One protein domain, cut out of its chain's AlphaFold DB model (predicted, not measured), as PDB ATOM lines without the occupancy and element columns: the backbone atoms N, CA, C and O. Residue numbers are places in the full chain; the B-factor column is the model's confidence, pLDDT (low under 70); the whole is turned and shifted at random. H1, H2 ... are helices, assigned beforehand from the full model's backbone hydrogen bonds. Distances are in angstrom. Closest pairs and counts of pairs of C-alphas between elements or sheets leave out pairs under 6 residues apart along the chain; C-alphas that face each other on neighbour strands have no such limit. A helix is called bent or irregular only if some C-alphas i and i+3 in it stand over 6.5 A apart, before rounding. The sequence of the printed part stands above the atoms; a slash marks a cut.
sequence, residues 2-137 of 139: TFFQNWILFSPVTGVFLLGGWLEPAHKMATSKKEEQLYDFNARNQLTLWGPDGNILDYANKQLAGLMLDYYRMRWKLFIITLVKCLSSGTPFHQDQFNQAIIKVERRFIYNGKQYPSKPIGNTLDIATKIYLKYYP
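What this domain is: This is residues 2 to 137 of the 139 residues of the protein "NAGLU_C domain-containing protein" of Micrurus spixii (Amazon coral snake) (UniProt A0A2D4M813). Four helices lie side by side in a flat row, in the order H6, H1, H4, H5, each running opposite to its neighbour, and the helical hairpin of H2 and H3 extends the layer beyond one end of H4 and H5. H1 and H4 overlap only in part, at residues 65 to 73 of H4. The printed part has 136 residues, with six named helices, H1 to H6 along the chain, and no named strand; its class is all helix. It is only just compact, close to loose, with a radius of gyration of the C-alphas of 17.1 A, and its flat outline spans 54 by 41 by 21 A.

How they stand to each other: H1, residues 2 to 10, touches H6, residues 124 to 135, at a shallow tilt of 22 degrees, opposite ways; their closest C-alphas, of Phe 10 and Ile 127, are 6.3 A apart. H1 also touches residues 65 to 73 alone of H4, residues 65 to 89, at a shallow tilt of 5 degrees, opposite ways, with the C-alphas of Ile 8 and Ala 65 closest at 5.9 A. H2, residues 19 to 28, touches H4 only at their ends, at a steep tilt of 53 degrees; the C-alphas of Leu 19 and Gly 66 are closest, at 5.2 A. H2 and H3, residues 33 to 47, form a helical hairpin at 34 degrees, a shallow tilt only just short of steep, with the C-alphas of His 27 and Glu 36 closest at 5.1 A. H4 is the hub, touching three helices. H4 and H5, residues 95 to 111, form a second helical hairpin, at a shallow tilt of 26 degrees, with the C-alphas of Tyr 71 and Phe 109 closest at 6.0 A. Residues 41 to 45 of H3 touch residues 109 to 111 of H5 at a steep tilt of 40 degrees, opposite ways; the C-alphas of Arg 44 and Ile 110 are closest, at 5.5 A. H4 and H6 are apart. Every O i to N i+4 pair is within hydrogen-bond range in H6, against 3 of 5 in H1, 4 of 6 in H2, 10 of 11 in H3, 18 of 21 in H4 and 11 of 13 in H5.

Where its parts are: H1 begins at C-alpha 2, (113.685, 148.333, 90.100). H3 measures 21.7 A from first to last C-alpha. H4, the longest helix, begins at C-alpha 65, (125.513, 143.963, 99.170), and measures 34.7 A; it has a kink of 28 degrees near residue 73 and is only just irregular, with C-alphas 69 and 72 at 6.53 A. H5 measures 24.5 A. H6 ends at C-alpha 135, (106.231, 145.800, 97.788).

The domain as a whole: The two C-alphas farthest apart, of Thr 31 and Gly 90, are 54.7 A from each other. The printed part has no cut. The links H3 to H4, with 17 residues, and H5 to H6, with 12, are long. Residues 2 to 13 have pLDDT under 70, and the mean of the printed part is 91.0.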
ATOM      1  N   THR A   2     113.547 147.505  88.886       56.88
ATOM      2  CA  THR A   2     113.685 148.333  90.100       56.88
ATOM      3  C   THR A   2     113.789 147.540  91.409       56.88
ATOM      4  O   THR A   2     114.293 148.079  92.388       56.88
ATOM      5  N   PHE A   3     113.354 146.273  91.445       59.28
ATOM      6  CA  PHE A   3     113.436 145.420  92.641       59.28
ATOM      7  C   PHE A   3     114.876 145.233  93.119       59.28
ATOM      8  O   PHE A   3     115.181 145.589  94.250       59.28
ATOM      9  N   PHE A   4     115.792 144.807  92.239       53.88
ATOM     10  CA  PHE A   4     117.200 144.644  92.614       53.88
ATOM     11  C   PHE A   4     117.824 145.954  93.101       53.88
ATOM     12  O   PHE A   4     118.526 145.936  94.103       53.88
ATOM     13  N   GLN A   5     117.527 147.092  92.459       54.09
ATOM     14  CA  GLN A   5     118.009 148.408  92.907       54.09
ATOM     15  C   GLN A   5     117.569 148.756  94.335       54.09
ATOM     16  O   GLN A   5     118.365 149.331  95.070       54.09
ATOM     17  N   ASN A   6     116.351 148.382  94.742       53.19
ATOM     18  CA  ASN A   6     115.861 148.650  96.098       53.19
ATOM     19  C   ASN A   6     116.328 147.591  97.107       53.19
ATOM     20  O   ASN A   6     116.612 147.934  98.245       53.19
ATOM     21  N   TRP A   7     116.493 146.333  96.690       51.19
ATOM     22  CA  TRP A   7     117.060 145.266  97.526       51.19
ATOM     23  C   TRP A   7     118.526 145.536  97.902       51.19
ATOM     24  O   TRP A   7     118.960 145.246  99.011       51.19
ATOM     25  N   ILE A   8     119.278 146.184  97.006       52.12
ATOM     26  CA  ILE A   8     120.656 146.642  97.244       52.12
ATOM     27  C   ILE A   8     120.742 147.661  98.388       52.12
ATOM     28  O   ILE A   8     121.783 147.730  99.035       52.12
ATOM     29  N   LEU A   9     119.677 148.416  98.684       53.59
ATOM     30  CA  LEU A   9     119.667 149.361  99.805       53.59
ATOM     31  C   LEU A   9     119.683 148.647 101.166       53.59
ATOM     32  O   LEU A   9     120.146 149.226 102.139       53.59
ATOM     33  N   PHE A  10     119.232 147.391 101.245       51.88
ATOM     34  CA  PHE A  10     119.140 146.638 102.503       51.88
ATOM     35  C   PHE A  10     120.499 146.209 103.063       51.88
ATOM     36  O   PHE A  10     120.635 145.856 104.225       51.88
ATOM     37  N   SER A  11     121.517 146.181 102.215       53.25
ATOM     38  CA  SER A  11     122.755 145.489 102.518       53.25
ATOM     39  C   SER A  11     123.929 146.395 102.926       53.25
ATOM     40  O   SER A  11     124.749 145.937 103.720       53.25
ATOM     41  N   PRO A  12     124.013 147.689 102.535       59.09
ATOM     42  CA  PRO A  12     124.990 148.586 103.126       59.09
ATOM     43  C   PRO A  12     124.718 148.930 104.590       59.09
ATOM     44  O   PRO A  12     125.591 149.503 105.204       59.09
ATOM     45  N   VAL A  13     123.575 148.605 105.188       64.69
ATOM     46  CA  VAL A  13     123.180 149.171 106.494       64.69
ATOM     47  C   VAL A  13     123.644 148.385 107.724       64.69
ATOM     48  O   VAL A  13     123.704 148.934 108.820       64.69
ATOM     49  N   THR A  14     124.056 147.128 107.559       73.31
ATOM     50  CA  THR A  14     124.576 146.285 108.649       73.31
ATOM     51  C   THR A  14     125.840 145.566 108.196       73.31
ATOM     52  O   THR A  14     125.820 144.870 107.182       73.31
ATOM     53  N   GLY A  15     126.931 145.703 108.957       78.38
ATOM     54  CA  GLY A  15     128.270 145.257 108.542       78.38
ATOM     55  C   GLY A  15     128.369 143.779 108.145       78.38
ATOM     56  O   GLY A  15     129.096 143.444 107.217       78.38
ATOM     57  N   VAL A  16     127.580 142.902 108.774       86.44
ATOM     58  CA  VAL A  16     127.583 141.451 108.501       86.44
ATOM     59  C   VAL A  16     127.036 141.071 107.117       86.44
ATOM     60  O   VAL A  16     127.274 139.961 106.654       86.44
ATOM     61  N   PHE A  17     126.343 141.986 106.431       90.56
ATOM     62  CA  PHE A  17     125.823 141.769 105.077       90.56
ATOM     63  C   PHE A  17     126.673 142.451 103.992       90.56
ATOM     64  O   PHE A  17     126.301 142.488 102.820       90.56
ATOM     65  N   LEU A  18     127.851 142.973 104.336       93.06
ATOM     66  CA  LEU A  18     128.742 143.618 103.380       93.06
ATOM     67  C   LEU A  18     129.716 142.625 102.752       93.06
ATOM     68  O   LEU A  18     130.464 141.945 103.449       93.06
ATOM     69  N   LEU A  19     129.805 142.623 101.417       95.44
ATOM     70  CA  LEU A  19     130.825 141.836 100.712       95.44
ATOM     71  C   LEU A  19     132.249 142.285 101.086       95.44
ATOM     72  O   LEU A  19     133.149 141.454 101.149       95.44
ATOM     73  N   GLY A  20     132.453 143.571 101.394       95.62
ATOM     74  CA  GLY A  20     133.742 144.055 101.892       95.62
ATOM     75  C   GLY A  20     134.148 143.399 103.212       95.62
ATOM     76  O   GLY A  20     135.317 143.090 103.387       95.62
ATOM     77  N   GLY A  21     133.190 143.087 104.094       94.81
ATOM     78  CA  GLY A  21     133.456 142.359 105.338       94.81
ATOM     79  C   GLY A  21     133.932 140.917 105.123       94.81
ATOM     80  O   GLY A  21     134.605 140.367 105.987       94.81
ATOM     81  N   TRP A  22     133.632 140.322 103.965       96.06
ATOM     82  CA  TRP A  22     134.121 138.999 103.562       96.06
ATOM     83  C   TRP A  22     135.487 139.061 102.862       96.06
ATOM     84  O   TRP A  22     136.356 138.234 103.122       96.06
ATOM     85  N   LEU A  23     135.688 140.044 101.979       97.25
ATOM     86  CA  LEU A  23     136.902 140.146 101.160       97.25
ATOM     87  C   LEU A  23     138.079 140.806 101.893       97.25
ATOM     88  O   LEU A  23     139.221 140.407 101.689       97.25
ATOM     89  N   GLU A  24     137.827 141.790 102.758       95.88
ATOM     90  CA  GLU A  24     138.890 142.528 103.452       95.88
ATOM     91  C   GLU A  24     139.751 141.631 104.362       95.88
ATOM     92  O   GLU A  24     140.976 141.765 104.310       95.88
ATOM     93  N   PRO A  25     139.195 140.686 105.150       95.94
ATOM     94  CA  PRO A  25     140.015 139.723 105.884       95.94
ATOM     95  C   PRO A  25     140.905 138.885 104.964       95.94
ATOM     96  O   PRO A  25     142.077 138.696 105.274       95.94
ATOM     97  N   ALA A  26     140.391 138.445 103.809       95.88
ATOM     98  CA  ALA A  26     141.172 137.680 102.840       95.88
ATOM     99  C   ALA A  26     142.364 138.492 102.308       95.88
ATOM    100  O   ALA A  26     143.468 137.966 102.225       95.88
ATOM    101  N   HIS A  27     142.182 139.785 102.020       95.62
ATOM    102  CA  HIS A  27     143.289 140.663 101.613       95.62
ATOM    103  C   HIS A  27     144.296 140.893 102.745       95.62
ATOM    104  O   HIS A  27     145.497 140.865 102.503       95.62
ATOM    105  N   LYS A  28     143.831 141.075 103.988       96.56
ATOM    106  CA  LYS A  28     144.699 141.323 105.156       96.56
ATOM    107  C   LYS A  28     145.578 140.140 105.544       96.56
ATOM    108  O   LYS A  28     146.611 140.352 106.170       96.56
ATOM    109  N   MET A  29     145.174 138.917 105.208       97.00
ATOM    110  CA  MET A  29     146.007 137.731 105.430       97.00
ATOM    111  C   MET A  29     147.190 137.651 104.461       97.00
ATOM    112  O   MET A  29     148.132 136.917 104.740       97.00
ATOM    113  N   ALA A  30     147.144 138.368 103.335       97.50
ATOM    114  CA  ALA A  30     148.155 138.250 102.300       97.50
ATOM    115  C   ALA A  30     149.480 138.925 102.678       97.50
ATOM    116  O   ALA A  30     149.507 140.076 103.112       97.50
ATOM    117  N   THR A  31     150.597 138.249 102.401       97.88
ATOM    118  CA  THR A  31     151.951 138.808 102.597       97.88
ATOM    119  C   THR A  31     152.556 139.446 101.341       97.88
ATOM    120  O   THR A  31     153.599 140.098 101.397       97.88
ATOM    121  N   SER A  32     151.907 139.285 100.183       98.06
ATOM    122  CA  SER A  32     152.371 139.818  98.899       98.06
ATOM    123  C   SER A  32     151.210 140.184  97.974       98.06
ATOM    124  O   SER A  32     150.097 139.685  98.122       98.06
ATOM    125  N   LYS A  33     151.480 140.997  96.944       96.19
ATOM    126  CA  LYS A  33     150.482 141.364  95.919       96.19
ATOM    127  C   LYS A  33     149.894 140.142  95.203       96.19
ATOM    128  O   LYS A  33     148.708 140.109  94.888       96.19
ATOM    129  N   LYS A  34     150.735 139.138  94.936       97.50
ATOM    130  CA  LYS A  34     150.326 137.887  94.287       97.50
ATOM    131  C   LYS A  34     149.388 137.083  95.187       97.50
ATOM    132  O   LYS A  34     148.405 136.525  94.711       97.50
ATOM    133  N   GLU A  35     149.691 137.043  96.477       97.94
ATOM    134  CA  GLU A  35     148.874 136.360  97.478       97.94
ATOM    135  C   GLU A  35     147.541 137.082  97.705       97.94
ATOM    136  O   GLU A  35     146.503 136.434  97.730       97.94
ATOM    137  N   GLU A  36     147.540 138.419  97.726       96.94
ATOM    138  CA  GLU A  36     146.326 139.241  97.807       96.94
ATOM    139  C   GLU A  36     145.366 138.922  96.651       96.94
ATOM    140  O   GLU A  36     144.181 138.676  96.872       96.94
ATOM    141  N   GLN A  37     145.881 138.855  95.417       96.31
ATOM    142  CA  GLN A  37     145.095 138.490  94.231       96.31
ATOM    143  C   GLN A  37     144.560 137.054  94.301       96.31
ATOM    144  O   GLN A  37     143.414 136.804  93.926       96.31
ATOM    145  N   LEU A  38     145.372 136.109  94.783       97.25
ATOM    146  CA  LEU A  38     144.959 134.718  94.951       97.25
ATOM    147  C   LEU A  38     143.867 134.578  96.021       97.25
ATOM    148  O   LEU A  38     142.901 133.842  95.827       97.25
ATOM    149  N   TYR A  39     143.994 135.287  97.140       98.00
ATOM    150  CA  TYR A  39     143.017 135.256  98.225       98.00
ATOM    151  C   TYR A  39     141.714 135.962  97.839       98.00
ATOM    152  O   TYR A  39     140.641 135.446  98.153       98.00
ATOM    153  N   ASP A  40     141.778 137.057  97.075       97.38
ATOM    154  CA  ASP A  40     140.597 137.687  96.472       97.38
ATOM    155  C   ASP A  40     139.868 136.725  95.520       97.38
ATOM    156  O   ASP A  40     138.651 136.541  95.633       97.38
ATOM    157  N   PHE A  41     140.615 136.049  94.636       97.06
ATOM    158  CA  PHE A  41     140.072 135.017  93.751       97.06
ATOM    159  C   PHE A  41     139.380 133.910  94.555       97.06
ATOM    160  O   PHE A  41     138.208 133.622  94.308       97.06
ATOM    161  N   ASN A  42     140.064 133.330  95.546       97.62
ATOM    162  CA  ASN A  42     139.530 132.244  96.370       97.62
ATOM    163  C   ASN A  42     138.246 132.665  97.096       97.62
ATOM    164  O   ASN A  42     137.242 131.949  97.048       97.62
ATOM    165  N   ALA A  43     138.253 133.846  97.718       97.88
ATOM    166  CA  ALA A  43     137.123 134.358  98.482       97.88
ATOM    167  C   ALA A  43     135.890 134.614  97.600       97.88
ATOM    168  O   ALA A  43     134.766 134.356  98.032       97.88
ATOM    169  N   ARG A  44     136.071 135.089  96.361       98.25
ATOM    170  CA  ARG A  44     134.967 135.281  95.400       98.25
ATOM    171  C   ARG A  44     134.485 133.969  94.811       98.25
ATOM    172  O   ARG A  44     133.276 133.760  94.705       98.25
ATOM    173  N   ASN A  45     135.419 133.104  94.427       97.88
ATOM    174  CA  ASN A  45     135.121 131.823  93.808       97.88
ATOM    175  C   ASN A  45     134.299 130.942  94.753       97.88
ATOM    176  O   ASN A  45     133.285 130.393  94.335       97.88
ATOM    177  N   GLN A  46     134.660 130.893  96.041       97.81
ATOM    178  CA  GLN A  46     133.928 130.122  97.048       97.81
ATOM    179  C   GLN A  46     132.453 130.542  97.162       97.81
ATOM    180  O   GLN A  46     131.596 129.684  97.327       97.81
ATOM    181  N   LEU A  47     132.134 131.833  97.032       98.00
ATOM    182  CA  LEU A  47     130.750 132.323  97.095       98.00
ATOM    183  C   LEU A  47     129.939 132.069  95.815       98.00
ATOM    184  O   LEU A  47     128.723 132.254  95.831       98.00
ATOM    185  N   THR A  48     130.601 131.726  94.707       98.25
ATOM    186  CA  THR A  48     130.013 131.759  93.361       98.25
ATOM    187  C   THR A  48     130.229 130.448  92.610       98.25
ATOM    188  O   THR A  48     129.428 129.532  92.750       98.25
ATOM    189  N   LEU A  49     131.289 130.332  91.810       97.50
ATOM    190  CA  LEU A  49     131.519 129.180  90.936       97.50
ATOM    191  C   LEU A  49     131.967 127.919  91.695       97.50
ATOM    192  O   LEU A  49     131.813 126.810  91.185       97.50
ATOM    193  N   TRP A  50     132.529 128.078  92.897       96.81
ATOM    194  CA  TRP A  50     133.075 127.034  93.779       96.81
ATOM    195  C   TRP A  50     134.253 126.221  93.203       96.81
ATOM    196  O   TRP A  50     135.061 125.676  93.945       96.81
ATOM    197  N   GLY A  51     134.428 126.222  91.883       91.62
ATOM    198  CA  GLY A  51     135.545 125.657  91.134       91.62
ATOM    199  C   GLY A  51     135.799 126.454  89.846       91.62
ATOM    200  O   GLY A  51     135.027 127.363  89.532       91.62
ATOM    201  N   PRO A  52     136.875 126.150  89.102       86.19
ATOM    202  CA  PRO A  52     137.335 126.957  87.960       86.19
ATOM    203  C   PRO A  52     136.293 127.109  86.837       86.19
ATOM    204  O   PRO A  52     136.277 128.114  86.116       86.19
ATOM    205  N   ASP A  53     135.391 126.134  86.720       87.69
ATOM    206  CA  ASP A  53     134.388 126.064  85.657       87.69
ATOM    207  C   ASP A  53     132.948 126.067  86.189       87.69
ATOM    208  O   ASP A  53     132.027 125.694  85.470       87.69
ATOM    209  N   GLY A  54     132.723 126.498  87.437       88.81
ATOM    210  CA  GLY A  54     131.371 126.486  88.009       88.81
ATOM    211  C   GLY A  54     130.925 125.107  88.493       88.81
ATOM    212  O   GLY A  54     129.744 124.785  88.412       88.81
ATOM    213  N   ASN A  55     131.860 124.283  88.979       90.88
ATOM    214  CA  ASN A  55     131.617 122.880  89.332       90.88
ATOM    215  C   ASN A  55     130.465 122.681  90.327       90.88
ATOM    216  O   ASN A  55     129.750 121.686  90.229       90.88
ATOM    217  N   ILE A  56     130.293 123.611  91.272       94.88
ATOM    218  CA  ILE A  56     129.176 123.604  92.226       94.88
ATOM    219  C   ILE A  56     128.606 125.023  92.337       94.88
ATOM    220  O   ILE A  56     128.658 125.674  93.383       94.88
ATOM    221  N   LEU A  57     128.129 125.522  91.195       95.81
ATOM    222  CA  LEU A  57     127.612 126.877  91.028       95.81
ATOM    223  C   LEU A  57     126.614 127.262  92.134       95.81
ATOM    224  O   LEU A  57     125.657 126.543  92.405       95.81
ATOM    225  N   ASP A  58     126.843 128.424  92.745       97.00
ATOM    226  CA  ASP A  58     126.017 129.036  93.791       97.00
ATOM    227  C   ASP A  58     125.866 128.223  95.094       97.00
ATOM    228  O   ASP A  58     125.073 128.602  95.960       97.00
ATOM    229  N   TYR A  59     126.644 127.155  95.304       97.94
ATOM    230  CA  TYR A  59     126.514 126.297  96.492       97.94
ATOM    231  C   TYR A  59     126.635 127.070  97.809       97.94
ATOM    232  O   TYR A  59     125.796 126.963  98.700       97.94
ATOM    233  N   ALA A  60     127.666 127.908  97.914       97.31
ATOM    234  CA  ALA A  60     127.921 128.741  99.082       97.31
ATOM    235  C   ALA A  60     127.435 130.188  98.884       97.31
ATOM    236  O   ALA A  60     128.017 131.112  99.465       97.31
ATOM    237  N   ASN A  61     126.344 130.382  98.129       96.94
ATOM    238  CA  ASN A  61     125.727 131.693  97.919       96.94
ATOM    239  C   ASN A  61     125.476 132.449  99.236       96.94
ATOM    240  O   ASN A  61     125.302 131.865 100.315       96.94
ATOM    241  N   LYS A  62     125.493 133.781  99.138       95.75
ATOM    242  CA  LYS A  62     125.206 134.711 100.235       95.75
ATOM    243  C   LYS A  62     124.454 135.924  99.699       95.75
ATOM    244  O   LYS A  62     124.607 136.304  98.542       95.75
ATOM    245  N   GLN A  63     123.703 136.596 100.562       93.69
ATOM    246  CA  GLN A  63     122.961 137.814 100.219       93.69
ATOM    247  C   GLN A  63     123.730 139.065 100.672       93.69
ATOM    248  O   GLN A  63     123.260 139.841 101.499       93.69
ATOM    249  N   LEU A  64     124.951 139.232 100.152       94.19
ATOM    250  CA  LEU A  64     125.843 140.347 100.501       94.19
ATOM    251  C   LEU A  64     125.723 141.508  99.504       94.19
ATOM    252  O   LEU A  64     125.612 141.265  98.305       94.19
ATOM    253  N   ALA A  65     125.843 142.760  99.954       90.38
ATOM    254  CA  ALA A  65     125.513 143.963  99.170       90.38
ATOM    255  C   ALA A  65     126.200 144.000  97.803       90.38
ATOM    256  O   ALA A  65     125.558 144.121  96.760       90.38
ATOM    257  N   GLY A  66     127.528 143.858  97.819       92.50
ATOM    258  CA  GLY A  66     128.354 143.861  96.617       92.50
ATOM    259  C   GLY A  66     128.106 142.650  95.723       92.50
ATOM    260  O   GLY A  66     128.102 142.780  94.501       92.50
ATOM    261  N   LEU A  67     127.820 141.489  96.319       95.44
ATOM    262  CA  LEU A  67     127.545 140.255  95.586       95.44
ATOM    263  C   LEU A  67     126.179 140.332  94.885       95.44
ATOM    264  O   LEU A  67     126.070 140.058  93.692       95.44
ATOM    265  N   MET A  68     125.145 140.812  95.577       93.81
ATOM    266  CA  MET A  68     123.833 141.075  94.978       93.81
ATOM    267  C   MET A  68     123.924 142.105  93.847       93.81
ATOM    268  O   MET A  68     123.275 141.940  92.812       93.81
ATOM    269  N   LEU A  69     124.748 143.145  94.019       91.62
ATOM    270  CA  LEU A  69     124.916 144.240  93.064       91.62
ATOM    271  C   LEU A  69     125.628 143.822  91.771       91.62
ATOM    272  O   LEU A  69     125.156 144.155  90.677       91.62
ATOM    273  N   ASP A  70     126.766 143.144  91.901       95.31
ATOM    274  CA  ASP A  70     127.702 142.940  90.793       95.31
ATOM    275  C   ASP A  70     127.741 141.497  90.276       95.31
ATOM    276  O   ASP A  70     128.234 141.276  89.171       95.31
ATOM    277  N   TYR A  71     127.162 140.537  91.004       96.94
ATOM    278  CA  TYR A  71     127.003 139.155  90.548       96.94
ATOM    279  C   TYR A  71     125.538 138.848  90.213       96.94
ATOM    280  O   TYR A  71     125.169 138.784  89.037       96.94
ATOM    281  N   TYR A  72     124.659 138.746  91.216       96.94
ATOM    282  CA  TYR A  72     123.285 138.269  90.998       96.94
ATOM    283  C   TYR A  72     122.447 139.213  90.135       96.94
ATOM    284  O   TYR A  72     121.815 138.773  89.174       96.94
ATOM    285  N   ARG A  73     122.473 140.527  90.399       94.75
ATOM    286  CA  ARG A  73     121.746 141.501  89.567       94.75
ATOM    287  C   ARG A  73     122.231 141.481  88.120       94.75
ATOM    288  O   ARG A  73     121.418 141.658  87.217       94.75
ATOM    289  N   MET A  74     123.528 141.289  87.886       95.81
ATOM    290  CA  MET A  74     124.075 141.245  86.528       95.81
ATOM    291  C   MET A  74     123.611 139.994  85.777       95.81
ATOM    292  O   MET A  74     123.271 140.099  84.597       95.81
ATOM    293  N   ARG A  75     123.495 138.853  86.471       97.62
ATOM    294  CA  ARG A  75     122.922 137.618  85.916       97.62
ATOM    295  C   ARG A  75     121.450 137.800  85.537       97.62
ATOM    296  O   ARG A  75     121.077 137.580  84.386       97.62
ATOM    297  N   TRP A  76     120.643 138.334  86.455       97.31
ATOM    298  CA  TRP A  76     119.236 138.659  86.195       97.31
ATOM    299  C   TRP A  76     119.054 139.694  85.084       97.31
ATOM    300  O   TRP A  76     118.162 139.563  84.249       97.31
ATOM    301  N   LYS A  77     119.916 140.716  85.036       96.38
ATOM    302  CA  LYS A  77     119.916 141.715  83.964       96.38
ATOM    303  C   LYS A  77     120.117 141.064  82.602       96.38
ATOM    304  O   LYS A  77     119.363 141.380  81.685       96.38
ATOM    305  N   LEU A  78     121.112 140.184  82.475       97.75
ATOM    306  CA  LEU A  78     121.366 139.484  81.220       97.75
ATOM    307  C   LEU A  78     120.170 138.614  80.832       97.75
ATOM    308  O   LEU A  78     119.717 138.705  79.697       97.75
ATOM    309  N   PHE A  79     119.617 137.849  81.775       98.12
ATOM    310  CA  PHE A  79     118.460 136.987  81.529       98.12
ATOM    311  C   PHE A  79     117.251 137.760  80.994       98.12
ATOM    312  O   PHE A  79     116.745 137.448  79.919       98.12
ATOM    313  N   ILE A  80     116.845 138.830  81.685       97.94
ATOM    314  CA  ILE A  80     115.697 139.647  81.273       97.94
ATOM    315  C   ILE A  80     115.934 140.302  79.908       97.94
ATOM    316  O   ILE A  80     115.033 140.301  79.073       97.94
ATOM    317  N   ILE A  81     117.135 140.830  79.646       97.88
ATOM    318  CA  ILE A  81     117.462 141.416  78.336       97.88
ATOM    319  C   ILE A  81     117.374 140.359  77.231       97.88
ATOM    320  O   ILE A  81     116.848 140.651  76.158       97.88
ATOM    321  N   THR A  82     117.871 139.147  77.475       98.25
ATOM    322  CA  THR A  82     117.799 138.050  76.505       98.25
ATOM    323  C   THR A  82     116.351 137.653  76.224       98.25
ATOM    324  O   THR A  82     115.981 137.550  75.059       98.25
ATOM    325  N   LEU A  83     115.509 137.520  77.253       98.38
ATOM    326  CA  LEU A  83     114.089 137.206  77.067       98.38
ATOM    327  C   LEU A  83     113.346 138.291  76.280       98.38
ATOM    328  O   LEU A  83     112.610 137.973  75.350       98.38
ATOM    329  N   VAL A  84     113.569 139.569  76.608       98.38
ATOM    330  CA  VAL A  84     112.974 140.692  75.865       98.38
ATOM    331  C   VAL A  84     113.386 140.648  74.394       98.38
ATOM    332  O   VAL A  84     112.538 140.839  73.525       98.38
ATOM    333  N   LYS A  85     114.658 140.343  74.103       98.19
ATOM    334  CA  LYS A  85     115.138 140.175  72.725       98.19
ATOM    335  C   LYS A  85     114.407 139.043  72.014       98.19
ATOM    336  O   LYS A  85     113.810 139.316  70.981       98.19
ATOM    337  N   CYS A  86     114.387 137.841  72.594       98.31
ATOM    338  CA  CYS A  86     113.692 136.675  72.040       98.31
ATOM    339  C   CYS A  86     112.225 136.974  71.705       98.31
ATOM    340  O   CYS A  86     111.770 136.667  70.605       98.31
ATOM    341  N   LEU A  87     111.505 137.634  72.620       98.25
ATOM    342  CA  LEU A  87     110.116 138.043  72.401       98.25
ATOM    343  C   LEU A  87     109.988 139.056  71.257       98.25
ATOM    344  O   LEU A  87     109.127 138.897  70.399       98.25
ATOM    345  N   SER A  88     110.857 140.070  71.214       98.19
ATOM    346  CA  SER A  88     110.819 141.106  70.172       98.19
ATOM    347  C   SER A  88     111.174 140.592  68.773       98.19
ATOM    348  O   SER A  88     110.679 141.130  67.789       98.19
ATOM    349  N   SER A  89     112.016 139.558  68.677       97.69
ATOM    350  CA  SER A  89     112.432 138.946  67.412       97.69
ATOM    351  C   SER A  89     111.610 137.715  67.025       97.69
ATOM    352  O   SER A  89     111.852 137.150  65.962       97.69
ATOM    353  N   GLY A  90     110.678 137.267  67.873       97.88
ATOM    354  CA  GLY A  90     109.913 136.036  67.650       97.88
ATOM    355  C   GLY A  90     110.773 134.766  67.642       97.88
ATOM    356  O   GLY A  90     110.385 133.764  67.048       97.88
ATOM    357  N   THR A  91     111.951 134.795  68.270       97.81
ATOM    358  CA  THR A  91     112.875 133.652  68.315       97.81
ATOM    359  C   THR A  91     112.795 132.945  69.666       97.81
ATOM    360  O   THR A  91     112.712 133.624  70.693       97.81
ATOM    361  N   PRO A  92     112.891 131.606  69.718       98.19
ATOM    362  CA  PRO A  92     112.877 130.882  70.983       98.19
ATOM    363  C   PRO A  92     114.091 131.228  71.859       98.19
ATOM    364  O   PRO A  92     115.148 131.647  71.382       98.19
ATOM    365  N   PHE A  93     113.940 131.054  73.173       98.25
ATOM    366  CA  PHE A  93     115.050 131.171  74.113       98.25
ATOM    367  C   PHE A  93     115.893 129.890  74.086       98.25
ATOM    368  O   PHE A  93     115.390 128.802  74.362       98.25
ATOM    369  N   HIS A  94     117.184 130.025  73.787       98.12
ATOM    370  CA  HIS A  94     118.128 128.910  73.757       98.12
ATOM    371  C   HIS A  94     119.003 128.912  75.017       98.12
ATOM    372  O   HIS A  94     119.926 129.724  75.139       98.12
ATOM    373  N   GLN A  95     118.734 127.982  75.939       97.81
ATOM    374  CA  GLN A  95     119.438 127.885  77.225       97.81
ATOM    375  C   GLN A  95     120.959 127.748  77.057       97.81
ATOM    376  O   GLN A  95     121.703 128.415  77.766       97.81
ATOM    377  N   ASP A  96     121.438 126.958  76.093       97.88
ATOM    378  CA  ASP A  96     122.879 126.726  75.909       97.88
ATOM    379  C   ASP A  96     123.635 127.992  75.493       97.88
ATOM    380  O   ASP A  96     124.707 128.292  76.019       97.88
ATOM    381  N   GLN A  97     123.046 128.797  74.604       97.25
ATOM    382  CA  GLN A  97     123.618 130.088  74.209       97.25
ATOM    383  C   GLN A  97     123.633 131.064  75.390       97.25
ATOM    384  O   GLN A  97     124.603 131.800  75.596       97.25
ATOM    385  N   PHE A  98     122.572 131.053  76.202       98.12
ATOM    386  CA  PHE A  98     122.525 131.847  77.422       98.12
ATOM    387  C   PHE A  98     123.591 131.401  78.431       98.12
ATOM    388  O   PHE A  98     124.282 132.256  78.986       98.12
ATOM    389  N   ASN A  99     123.794 130.095  78.613       96.31
ATOM    390  CA  ASN A  99     124.825 129.537  79.491       96.31
ATOM    391  C   ASN A  99     126.239 129.979  79.060       96.31
ATOM    392  O   ASN A  99     127.063 130.375  79.886       96.31
ATOM    393  N   GLN A 100     126.513 130.023  77.755       95.94
ATOM    394  CA  GLN A 100     127.780 130.551  77.229       95.94
ATOM    395  C   GLN A 100     127.954 132.061  77.465       95.94
ATOM    396  O   GLN A 100     129.080 132.563  77.567       95.94
ATOM    397  N   ALA A 101     126.858 132.817  77.537       96.88
ATOM    398  CA  ALA A 101     126.897 134.246  77.819       96.88
ATOM    399  C   ALA A 101     127.022 134.537  79.325       96.88
ATOM    400  O   ALA A 101     127.788 135.424  79.715       96.88
ATOM    401  N   ILE A 102     126.305 133.793  80.173       97.00
ATOM    402  CA  ILE A 102     126.244 134.026  81.620       97.00
ATOM    403  C   ILE A 102     127.575 133.716  82.309       97.00
ATOM    404  O   ILE A 102     127.995 134.492  83.166       97.00
ATOM    405  N   ILE A 103     128.316 132.698  81.850       95.19
ATOM    406  CA  ILE A 103     129.627 132.349  82.423       95.19
ATOM    407  C   ILE A 103     130.631 133.510  82.333       95.19
ATOM    408  O   ILE A 103     131.477 133.690  83.208       95.19
ATOM    409  N   LYS A 104     130.513 134.371  81.309       95.31
ATOM    410  CA  LYS A 104     131.345 135.579  81.172       95.31
ATOM    411  C   LYS A 104     131.022 136.607  82.256       95.31
ATOM    412  O   LYS A 104     131.928 137.272  82.752       95.31
ATOM    413  N   VAL A 105     129.748 136.739  82.628       96.12
ATOM    414  CA  VAL A 105     129.309 137.607  83.734       96.12
ATOM    415  C   VAL A 105     129.846 137.074  85.057       96.12
ATOM    416  O   VAL A 105     130.401 137.837  85.847       96.12
ATOM    417  N   GLU A 106     129.732 135.764  85.268       96.81
ATOM    418  CA  GLU A 106     130.149 135.108  86.505       96.81
ATOM    419  C   GLU A 106     131.669 135.186  86.701       96.81
ATOM    420  O   GLU A 106     132.135 135.646  87.744       96.81
ATOM    421  N   ARG A 107     132.456 134.874  85.662       96.00
ATOM    422  CA  ARG A 107     133.921 135.024  85.687       96.00
ATOM    423  C   ARG A 107     134.352 136.475  85.856       96.00
ATOM    424  O   ARG A 107     135.273 136.753  86.621       96.00
ATOM    425  N   ARG A 108     133.679 137.428  85.200       96.06
ATOM    426  CA  ARG A 108     134.004 138.854  85.356       96.06
ATOM    427  C   ARG A 108     133.908 139.298  86.812       96.06
ATOM    428  O   ARG A 108     134.736 140.094  87.233       96.06
ATOM    429  N   PHE A 109     132.937 138.808  87.581       97.38
ATOM    430  CA  PHE A 109     132.838 139.143  89.005       97.38
ATOM    431  C   PHE A 109     134.045 138.649  89.815       97.38
ATOM    432  O   PHE A 109     134.550 139.388  90.664       97.38
ATOM    433  N   ILE A 110     134.518 137.432  89.531       96.38
ATOM    434  CA  ILE A 110     135.677 136.835  90.205       96.38
ATOM    435  C   ILE A 110     136.950 137.639  89.923       96.38
ATOM    436  O   ILE A 110     137.713 137.909  90.840       96.38
ATOM    437  N   TYR A 111     137.155 138.074  88.678       95.19
ATOM    438  CA  TYR A 111     138.398 138.733  88.260       95.19
ATOM    439  C   TYR A 111     138.334 140.269  88.222       95.19
ATOM    440  O   TYR A 111     139.267 140.901  87.735       95.19
ATOM    441  N   ASN A 112     137.256 140.912  88.690       93.12
ATOM    442  CA  ASN A 112     137.119 142.370  88.539       93.12
ATOM    443  C   ASN A 112     138.042 143.203  89.443       93.12
ATOM    444  O   ASN A 112     138.123 144.411  89.228       93.12
ATOM    445  N   GLY A 113     138.669 142.604  90.467       92.50
ATOM    446  CA  GLY A 113     139.542 143.297  91.426       92.50
ATOM    447  C   GLY A 113     138.866 144.446  92.189       92.50
ATOM    448  O   GLY A 113     139.538 145.286  92.784       92.50
ATOM    449  N   LYS A 114     137.531 144.536  92.146       95.44
ATOM    450  CA  LYS A 114     136.774 145.650  92.713       95.44
ATOM    451  C   LYS A 114     136.771 145.562  94.234       95.44
ATOM    452  O   LYS A 114     136.371 144.538  94.784       95.44
ATOM    453  N   GLN A 115     137.132 146.652  94.901       93.75
ATOM    454  CA  GLN A 115     136.970 146.787  96.347       93.75
ATOM    455  C   GLN A 115     135.516 147.117  96.702       93.75
ATOM    456  O   GLN A 115     134.842 147.874  95.996       93.75
ATOM    457  N   TYR A 116     135.035 146.550  97.806       93.88
ATOM    458  CA  TYR A 116     133.685 146.779  98.313       93.88
ATOM    459  C   TYR A 116     133.744 147.375  99.720       93.88
ATOM    460  O   TYR A 116     134.629 147.000 100.488       93.88
ATOM    461  N   PRO A 117     132.800 148.257 100.091       92.38
ATOM    462  CA  PRO A 117     132.741 148.803 101.441       92.38
ATOM    463  C   PRO A 117     132.586 147.701 102.495       92.38
ATOM    464  O   PRO A 117     131.782 146.783 102.318       92.38
ATOM    465  N   SER A 118     133.326 147.821 103.596       92.12
ATOM    466  CA  SER A 118     133.222 146.967 104.790       92.12
ATOM    467  C   SER A 118     132.575 147.671 105.986       92.12
ATOM    468  O   SER A 118     132.274 147.036 106.995       92.12
ATOM    469  N   LYS A 119     132.312 148.977 105.869       91.00
ATOM    470  CA  LYS A 119     131.589 149.773 106.865       91.00
ATOM    471  C   LYS A 119     130.168 150.068 106.390       91.00
ATOM    472  O   LYS A 119     129.993 150.363 105.204       91.00
ATOM    473  N   PRO A 120     129.173 150.007 107.290       88.94
ATOM    474  CA  PRO A 120     127.803 150.256 106.905       88.94
ATOM    475  C   PRO A 120     127.513 151.738 106.632       88.94
ATOM    476  O   PRO A 120     128.179 152.623 107.165       88.94
ATOM    477  N   ILE A 121     126.505 152.000 105.801       85.19
ATOM    478  CA  ILE A 121     126.002 153.317 105.405       85.19
ATOM    479  C   ILE A 121     124.469 153.262 105.379       85.19
ATOM    480  O   ILE A 121     123.897 152.380 104.739       85.19
ATOM    481  N   GLY A 122     123.813 154.246 106.004       83.50
ATOM    482  CA  GLY A 122     122.354 154.420 105.996       83.50
ATOM    483  C   GLY A 122     121.670 154.012 107.305       83.50
ATOM    484  O   GLY A 122     122.329 153.775 108.312       83.50
ATOM    485  N   ASN A 123     120.336 153.915 107.274       86.00
ATOM    486  CA  ASN A 123     119.499 153.466 108.391       86.00
ATOM    487  C   ASN A 123     118.681 152.229 107.978       86.00
ATOM    488  O   ASN A 123     117.888 152.291 107.035       86.00
ATOM    489  N   THR A 124     118.888 151.101 108.668       86.38
ATOM    490  CA  THR A 124     118.242 149.817 108.346       86.38
ATOM    491  C   THR A 124     116.723 149.896 108.415       86.38
ATOM    492  O   THR A 124     116.046 149.381 107.525       86.38
ATOM    493  N   LEU A 125     116.192 150.548 109.454       89.00
ATOM    494  CA  LEU A 125     114.756 150.647 109.691       89.00
ATOM    495  C   LEU A 125     114.089 151.445 108.572       89.00
ATOM    496  O   LEU A 125     113.146 150.959 107.956       89.00
ATOM    497  N   ASP A 126     114.647 152.605 108.227       89.88
ATOM    498  CA  ASP A 126     114.097 153.461 107.170       89.88
ATOM    499  C   ASP A 126     114.025 152.735 105.821       89.88
ATOM    500  O   ASP A 126     113.054 152.868 105.071       89.88
ATOM    501  N   ILE A 127     115.063 151.964 105.488       86.00
ATOM    502  CA  ILE A 127     115.130 151.217 104.229       86.00
ATOM    503  C   ILE A 127     114.145 150.047 104.242       86.00
ATOM    504  O   ILE A 127     113.409 149.867 103.269       86.00
ATOM    505  N   ALA A 128     114.096 149.283 105.336       88.19
ATOM    506  CA  ALA A 128     113.153 148.181 105.496       88.19
ATOM    507  C   ALA A 128     111.702 148.672 105.372       88.19
ATOM    508  O   ALA A 128     110.929 148.108 104.596       88.19
ATOM    509  N   THR A 129     111.359 149.778 106.040       90.81
ATOM    510  CA  THR A 129     110.037 150.407 105.957       90.81
ATOM    511  C   THR A 129     109.704 150.841 104.531       90.81
ATOM    512  O   THR A 129     108.621 150.533 104.036       90.81
ATOM    513  N   LYS A 130     110.635 151.491 103.815       89.44
ATOM    514  CA  LYS A 130     110.425 151.891 102.408       89.44
ATOM    515  C   LYS A 130     110.161 150.699 101.488       89.44
ATOM    516  O   LYS A 130     109.320 150.793 100.597       89.44
ATOM    517  N   ILE A 131     110.880 149.592 101.676       86.69
ATOM    518  CA  ILE A 131     110.689 148.367 100.887       86.69
ATOM    519  C   ILE A 131     109.335 147.740 101.212       86.69
ATOM    520  O   ILE A 131     108.586 147.431 100.286       86.69
ATOM    521  N   TYR A 132     109.009 147.595 102.499       89.25
ATOM    522  CA  TYR A 132     107.731 147.045 102.944       89.25
ATOM    523  C   TYR A 132     106.562 147.823 102.337       89.25
ATOM    524  O   TYR A 132     105.759 147.245 101.613       89.25
ATOM    525  N   LEU A 133     106.536 149.148 102.507       93.19
ATOM    526  CA  LEU A 133     105.472 150.003 101.968       93.19
ATOM    527  C   LEU A 133     105.357 149.943 100.440       93.19
ATOM    528  O   LEU A 133     104.280 150.159  99.896       93.19
ATOM    529  N   LYS A 134     106.455 149.656  99.734       88.88
ATOM    530  CA  LYS A 134     106.468 149.588  98.271       88.88
ATOM    531  C   LYS A 134     106.005 148.245  97.714       88.88
ATOM    532  O   LYS A 134     105.390 148.225  96.653       88.88
ATOM    533  N   TYR A 135     106.380 147.142  98.358       88.31
ATOM    534  CA  TYR A 135     106.231 145.800  97.788       88.31
ATOM    535  C   TYR A 135     105.211 144.923  98.515       88.31
ATOM    536  O   TYR A 135     104.675 144.022  97.885       88.31
ATOM    537  N   TYR A 136     104.922 145.173  99.796       91.38
ATOM    538  CA  TYR A 136     103.907 144.420 100.540       91.38
ATOM    539  C   TYR A 136     102.469 144.640 100.033       91.38
ATOM    540  O   TYR A 136     101.733 143.665  99.972       91.38
ATOM    541  N   PRO A 137     102.047 145.857  99.620       91.56
ATOM    542  CA  PRO A 137     100.681 146.080  99.129       91.56
ATOM    543  C   PRO A 137     100.396 145.506  97.735       91.56
ATOM    544  O   PRO A 137      99.320 145.755  97.193       91.56
TER     545      PRO A 137